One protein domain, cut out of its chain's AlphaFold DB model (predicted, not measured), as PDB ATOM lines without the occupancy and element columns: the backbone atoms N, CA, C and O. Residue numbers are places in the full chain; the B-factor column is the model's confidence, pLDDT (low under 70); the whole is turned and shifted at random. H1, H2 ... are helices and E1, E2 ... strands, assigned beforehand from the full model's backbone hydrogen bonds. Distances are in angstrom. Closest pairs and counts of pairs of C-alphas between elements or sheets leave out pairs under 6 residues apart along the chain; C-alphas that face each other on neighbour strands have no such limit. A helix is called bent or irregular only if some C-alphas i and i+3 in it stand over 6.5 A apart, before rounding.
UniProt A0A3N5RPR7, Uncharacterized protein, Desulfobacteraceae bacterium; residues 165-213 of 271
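Overview. This is residues 165 to 213 of the 271 residues of an uncharacterized protein of Desulfobacteraceae bacterium (UniProt A0A3N5RPR7). A two-stranded hairpin, E1 and E2, has one helix, H1, set crosswise near its turn end. Between them a long loop, residues 179 to 197, leads away from the helix past the hairpin's open end, turns round near Gly 183 and folds back past E1, where residues 191 to 192 pair briefly with that strand. The printed part has 49 residues, with two named strands and then one named helix along the chain, E1 E2 H1; the sheet has the order E1 - E2 and is antiparallel, and the class is mixed, helices and strands. The whole is only just compact, close to loose, with a radius of gyration of the C-alphas of 11.3 A, and it is elongated, spanning 34 by 21 by 18 A.

Arrangement. E1, residues 165 to 170, and E2, residues 173 to 178, are antiparallel neighbours and form a hairpin, with 154 degrees between their directions. C-alphas 165 and 178 face each other at 4.5 A, as do C-alphas 169 and 174, also at 4.5 A. N 166 and O 177 are within hydrogen-bond range at 2.8 A, and so are N 175 and O 168 at 2.9 A. Residues 166 to 167 of E1 also make a short antiparallel pairing with residues 191 to 192. H1, residues 198 to 213, has 3 pairs of C-alphas within 8 A of E2; the closest are those of Trp 174 and Ile 204, 6.1 A apart. E1 and H1 are near each other, with 6 pairs of C-alphas within 10 A. In H1 every O i to N i+4 pair is within hydrogen-bond range.

Along the chain. E1 begins at C-alpha 165, at (-41.993, 16.926, 47.784), and is 16.2 A from first to last C-alpha. E2 is 16.6 A long by the same measure and ends at C-alpha 178, at (-37.754, 16.897, 49.200). H1, 16 residues from Asp 198 to Ile 213, is 22.3 A from first to last C-alpha and ends at (-31.482, 9.720, 28.448). It is neither bent nor irregular.

Size, cuts and confidence. The two C-alphas farthest apart are those of Gly 183 and Ile 213, at 35.0 A, while the first and last printed C-alphas, Val 165 and Ile 213, are 23.2 A apart. The link from E1 to E2 is tight, with 2 residues, and the link from E2 to H1 is long, with 19 residues. The printed part has no cut. The mean pLDDT of the printed part is 94.6, and no printed residue is under 70.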
ATOM      1  N   VAL A 165     -42.766  16.669  49.002       96.75
ATOM      2  CA  VAL A 165     -41.993  16.926  47.784       96.75
ATOM      3  C   VAL A 165     -42.597  18.121  47.063       96.75
ATOM      4  O   VAL A 165     -43.799  18.156  46.809       96.75
ATOM      5  N   TYR A 166     -41.759  19.090  46.724       97.44
ATOM      6  CA  TYR A 166     -42.125  20.281  45.974       97.44
ATOM      7  C   TYR A 166     -41.363  20.330  44.656       97.44
ATOM      8  O   TYR A 166     -40.211  19.905  44.578       97.44
ATOM      9  N   TYR A 167     -41.979  20.914  43.636       97.50
ATOM     10  CA  TYR A 167     -41.366  21.156  42.340       97.50
ATOM     11  C   TYR A 167     -41.345  22.643  42.038       97.50
ATOM     12  O   TYR A 167     -42.325  23.352  42.260       97.50
ATOM     13  N   LYS A 168     -40.229  23.130  41.501       96.56
ATOM     14  CA  LYS A 168     -40.114  24.512  41.036       96.56
ATOM     15  C   LYS A 168     -39.528  24.545  39.639       96.56
ATOM     16  O   LYS A 168     -38.466  23.972  39.403       96.56
ATOM     17  N   LYS A 169     -40.189  25.281  38.749       95.50
ATOM     18  CA  LYS A 169     -39.663  25.573  37.418       95.50
ATOM     19  C   LYS A 169     -38.745  26.792  37.491       95.50
ATOM     20  O   LYS A 169     -39.183  27.871  37.887       95.50
ATOM     21  N   THR A 170     -37.479  26.627  37.126       93.50
ATOM     22  CA  THR A 170     -36.485  27.710  37.077       93.50
ATOM     23  C   THR A 170     -35.812  27.678  35.715       93.50
ATOM     24  O   THR A 170     -35.302  26.643  35.308       93.50
ATOM     25  N   SER A 171     -35.846  28.796  34.985       91.06
ATOM     26  CA  SER A 171     -35.238  28.905  33.647       91.06
ATOM     27  C   SER A 171     -35.684  27.818  32.653       91.06
ATOM     28  O   SER A 171     -34.923  27.415  31.784       91.06
ATOM     29  N   GLY A 172     -36.931  27.347  32.775       88.81
ATOM     30  CA  GLY A 172     -37.507  26.313  31.910       88.81
ATOM     31  C   GLY A 172     -37.330  24.873  32.403       88.81
ATOM     32  O   GLY A 172     -38.007  23.992  31.882       88.81
ATOM     33  N   GLU A 173     -36.513  24.638  33.430       90.88
ATOM     34  CA  GLU A 173     -36.224  23.309  33.979       90.88
ATOM     35  C   GLU A 173     -36.942  23.076  35.308       90.88
ATOM     36  O   GLU A 173     -37.128  24.003  36.103       90.88
ATOM     37  N   TRP A 174     -37.357  21.833  35.548       94.62
ATOM     38  CA  TRP A 174     -38.055  21.438  36.766       94.62
ATOM     39  C   TRP A 174     -37.075  20.874  37.792       94.62
ATOM     40  O   TRP A 174     -36.315  19.953  37.512       94.62
ATOM     41  N   PHE A 175     -37.130  21.408  39.010       94.56
ATOM     42  CA  PHE A 175     -36.299  20.972  40.127       94.56
ATOM     43  C   PHE A 175     -37.169  20.373  41.230       94.56
ATOM     44  O   PHE A 175     -38.127  21.013  41.674       94.56
ATOM     45  N   ARG A 176     -36.811  19.165  41.678       94.88
ATOM     46  CA  ARG A 176     -37.458  18.433  42.776       94.88
ATOM     47  C   ARG A 176     -36.794  18.775  44.111       94.88
ATOM     48  O   ARG A 176     -35.582  18.630  44.258       94.88
ATOM     49  N   PHE A 177     -37.595  19.155  45.100       95.81
ATOM     50  CA  PHE A 177     -37.165  19.487  46.456       95.81
ATOM     51  C   PHE A 177     -37.920  18.628  47.466       95.81
ATOM     52  O   PHE A 177     -39.121  18.788  47.662       95.81
ATOM     53  N   GLU A 178     -37.210  17.724  48.126       96.56
ATOM     54  CA  GLU A 178     -37.754  16.897  49.200       96.56
ATOM     55  C   GLU A 178     -37.383  17.520  50.544       96.56
ATOM     56  O   GLU A 178     -36.201  17.694  50.845       96.56
ATOM     57  N   MET A 179     -38.388  17.890  51.333       95.81
ATOM     58  CA  MET A 179     -38.183  18.504  52.644       95.81
ATOM     59  C   MET A 179     -37.874  17.405  53.661       95.81
ATOM     60  O   MET A 179     -38.646  16.453  53.811       95.81
ATOM     61  N   ARG A 180     -36.740  17.508  54.358       94.81
ATOM     62  CA  ARG A 180     -36.233  16.421  55.216       94.81
ATOM     63  C   ARG A 180     -36.184  16.795  56.681       94.81
ATOM     64  O   ARG A 180     -36.323  15.911  57.523       94.81
ATOM     65  N   LYS A 181     -35.994  18.076  56.980       95.06
ATOM     66  CA  LYS A 181     -35.875  18.581  58.341       95.06
ATOM     67  C   LYS A 181     -37.096  19.390  58.727       95.06
ATOM     68  O   LYS A 181     -37.786  19.977  57.891       95.06
ATOM     69  N   LEU A 182     -37.362  19.413  60.023       94.81
ATOM     70  CA  LEU A 182     -38.361  20.297  60.585       94.81
ATOM     71  C   LEU A 182     -37.954  21.756  60.338       94.81
ATOM     72  O   LEU A 182     -36.793  22.117  60.513       94.81
ATOM     73  N   GLY A 183     -38.908  22.589  59.924       93.19
ATOM     74  CA  GLY A 183     -38.641  23.977  59.550       93.19
ATOM     75  C   GLY A 183     -38.205  24.194  58.108       93.19
ATOM     76  O   GLY A 183     -38.154  25.351  57.693       93.19
ATOM     77  N   ASP A 184     -37.954  23.136  57.327       94.38
ATOM     78  CA  ASP A 184     -37.692  23.283  55.897       94.38
ATOM     79  C   ASP A 184     -38.911  23.932  55.211       94.38
ATOM     80  O   ASP A 184     -40.035  23.409  55.201       94.38
ATOM     81  N   THR A 185     -38.690  25.113  54.638       93.06
ATOM     82  CA  THR A 185     -39.708  25.849  53.887       93.06
ATOM     83  C   THR A 185     -39.607  25.532  52.406       93.06
ATOM     84  O   THR A 185     -38.512  25.536  51.840       93.06
ATOM     85  N   ALA A 186     -40.758  25.349  51.759       92.62
ATOM     86  CA  ALA A 186     -40.816  25.224  50.311       92.62
ATOM     87  C   ALA A 186     -40.144  26.440  49.638       92.62
ATOM     88  O   ALA A 186     -40.376  27.579  50.062       92.62
ATOM     89  N   PRO A 187     -39.330  26.234  48.585       94.38
ATOM     90  CA  PRO A 187     -38.777  27.341  47.821       94.38
ATOM     91  C   PRO A 187     -39.888  28.256  47.303       94.38
ATOM     92  O   PRO A 187     -40.943  27.787  46.878       94.38
ATOM     93  N   SER A 188     -39.642  29.566  47.286       93.56
ATOM     94  CA  SER A 188     -40.633  30.520  46.777       93.56
ATOM     95  C   SER A 188     -41.034  30.182  45.335       93.56
ATOM     96  O   SER A 188     -40.161  29.983  44.477       93.56
ATOM     97  N   GLY A 189     -42.346  30.096  45.097       93.12
ATOM     98  CA  GLY A 189     -42.943  29.717  43.815       93.12
ATOM     99  C   GLY A 189     -42.926  28.216  43.505       93.12
ATOM    100  O   GLY A 189     -43.210  27.844  42.370       93.12
ATOM    101  N   ALA A 190     -42.564  27.355  44.461       96.50
ATOM    102  CA  ALA A 190     -42.670  25.910  44.292       96.50
ATOM    103  C   ALA A 190     -44.113  25.417  44.497       96.50
ATOM    104  O   ALA A 190     -44.864  25.972  45.299       96.50
ATOM    105  N   VAL A 191     -44.472  24.347  43.793       96.12
ATOM    106  CA  VAL A 191     -45.775  23.673  43.854       96.12
ATOM    107  C   VAL A 191     -45.590  22.327  44.547       96.12
ATOM    108  O   VAL A 191     -44.607  21.633  44.289       96.12
ATOM    109  N   LEU A 192     -46.492  21.964  45.455       96.62
ATOM    110  CA  LEU A 192     -46.473  20.655  46.105       96.62
ATOM    111  C   LEU A 192     -46.801  19.565  45.073       96.62
ATOM    112  O   LEU A 192     -47.668  19.763  44.233       96.62
ATOM    113  N   ASP A 193     -46.149  18.406  45.152       96.62
ATOM    114  CA  ASP A 193     -46.366  17.279  44.225       96.62
ATOM    115  C   ASP A 193     -47.851  16.879  44.084       96.62
ATOM    116  O   ASP A 193     -48.361  16.661  42.981       96.62
ATOM    117  N   ALA A 194     -48.575  16.884  45.209       95.38
ATOM    118  CA  ALA A 194     -50.009  16.604  45.254       95.38
ATOM    119  C   ALA A 194     -50.858  17.632  44.480       95.38
ATOM    120  O   ALA A 194     -51.910  17.271  43.956       95.38
ATOM    121  N   ASP A 195     -50.372  18.869  44.360       96.81
ATOM    122  CA  ASP A 195     -51.074  20.005  43.751       96.81
ATOM    123  C   ASP A 195     -50.654  20.253  42.288       96.81
ATOM    124  O   ASP A 195     -51.116  21.206  41.658       96.81
ATOM    125  N   LEU A 196     -49.770  19.418  41.727       96.38
ATOM    126  CA  LEU A 196     -49.372  19.522  40.325       96.38
ATOM    127  C   LEU A 196     -50.547  19.221  39.390       96.38
ATOM    128  O   LEU A 196     -51.233  18.206  39.531       96.38
ATOM    129  N   THR A 197     -50.719  20.064  38.373       96.94
ATOM    130  CA  THR A 197     -51.670  19.800  37.286       96.94
ATOM    131  C   THR A 197     -51.165  18.681  36.376       96.94
ATOM    132  O   THR A 197     -49.961  18.432  36.286       96.94
ATOM    133  N   ASP A 198     -52.064  18.037  35.630       96.69
ATOM    134  CA  ASP A 198     -51.676  16.983  34.679       96.69
ATOM    135  C   ASP A 198     -50.690  17.490  33.617       96.69
ATOM    136  O   ASP A 198     -49.752  16.782  33.252       96.69
ATOM    137  N   ALA A 199     -50.841  18.745  33.179       95.88
ATOM    138  CA  ALA A 199     -49.898  19.384  32.265       95.88
ATOM    139  C   ALA A 199     -48.503  19.538  32.899       95.88
ATOM    140  O   ALA A 199     -47.503  19.212  32.267       95.88
ATOM    141  N   GLN A 200     -48.422  19.975  34.161       95.75
ATOM    142  CA  GLN A 200     -47.143  20.093  34.869       95.75
ATOM    143  C   GLN A 200     -46.495  18.728  35.108       95.75
ATOM    144  O   GLN A 200     -45.289  18.589  34.927       95.75
ATOM    145  N   ARG A 201     -47.283  17.708  35.470       96.06
ATOM    146  CA  ARG A 201     -46.786  16.333  35.621       96.06
ATOM    147  C   ARG A 201     -46.210  15.801  34.314       96.06
ATOM    148  O   ARG A 201     -45.152  15.178  34.337       96.06
ATOM    149  N   LEU A 202     -46.871  16.074  33.187       94.88
ATOM    150  CA  LEU A 202     -46.372  15.698  31.868       94.88
ATOM    151  C   LEU A 202     -45.042  16.397  31.554       94.88
ATOM    152  O   LEU A 202     -44.086  15.726  31.179       94.88
ATOM    153  N   GLU A 203     -44.948  17.712  31.781       95.62
ATOM    154  CA  GLU A 203     -43.696  18.457  31.585       95.62
ATOM    155  C   GLU A 203     -42.550  17.933  32.466       95.62
ATOM    156  O   GLU A 203     -41.420  17.801  31.995       95.62
ATOM    157  N   ILE A 204     -42.823  17.636  33.742       95.25
ATOM    158  CA  ILE A 204     -41.836  17.067  34.670       95.25
ATOM    159  C   ILE A 204     -41.384  15.693  34.168       95.25
ATOM    160  O   ILE A 204     -40.187  15.437  34.085       95.25
ATOM    161  N   MET A 205     -42.316  14.833  33.757       94.56
ATOM    162  CA  MET A 205     -41.996  13.511  33.216       94.56
ATOM    163  C   MET A 205     -41.133  13.599  31.948       94.56
ATOM    164  O   MET A 205     -40.186  12.824  31.781       94.56
ATOM    165  N   GLU A 206     -41.435  14.530  31.042       91.81
ATOM    166  CA  GLU A 206     -40.637  14.768  29.837       91.81
ATOM    167  C   GLU A 206     -39.229  15.267  30.176       91.81
ATOM    168  O   GLU A 206     -38.245  14.762  29.623       91.81
ATOM    169  N   HIS A 207     -39.125  16.204  31.119       93.00
ATOM    170  CA  HIS A 207     -37.859  16.718  31.629       93.00
ATOM    171  C   HIS A 207     -37.012  15.612  32.279       93.00
ATOM    172  O   HIS A 207     -35.853  15.421  31.904       93.00
ATOM    173  N   ASP A 208     -37.595  14.818  33.173       92.50
ATOM    174  CA  ASP A 208     -36.918  13.707  33.847       92.50
ATOM    175  C   ASP A 208     -36.486  12.627  32.848       92.50
ATOM    176  O   ASP A 208     -35.381  12.089  32.934       92.50
ATOM    177  N   THR A 209     -37.311  12.356  31.832       91.38
ATOM    178  CA  THR A 209     -36.945  11.443  30.739       91.38
ATOM    179  C   THR A 209     -35.745  11.969  29.958       91.38
ATOM    180  O   THR A 209     -34.848  11.191  29.627       91.38
ATOM    181  N   LYS A 210     -35.700  13.273  29.667       90.88
ATOM    182  CA  LYS A 210     -34.567  13.904  28.983       90.88
ATOM    183  C   LYS A 210     -33.289  13.781  29.816       90.88
ATOM    184  O   LYS A 210     -32.264  13.367  29.278       90.88
ATOM    185  N   LEU A 211     -33.352  14.069  31.117       91.06
ATOM    186  CA  LEU A 211     -32.211  13.913  32.026       91.06
ATOM    187  C   LEU A 211     -31.748  12.455  32.130       91.06
ATOM    188  O   LEU A 211     -30.547  12.189  32.082       91.06
ATOM    189  N   ARG A 212     -32.681  11.497  32.191       95.00
ATOM    190  CA  ARG A 212     -32.374  10.059  32.180       95.00
ATOM    191  C   ARG A 212     -31.623   9.654  30.913       95.00
ATOM    192  O   ARG A 212     -30.587   9.010  31.014       95.00
ATOM    193  N   ILE A 213     -32.123  10.038  29.736       92.44
ATOM    194  CA  ILE A 213     -31.482   9.720  28.448       92.44
ATOM    195  C   ILE A 213     -30.096  10.373  28.361       92.44
ATOM    196  O   ILE A 213     -29.138   9.735  27.916       92.44
TER     197      ILE A 213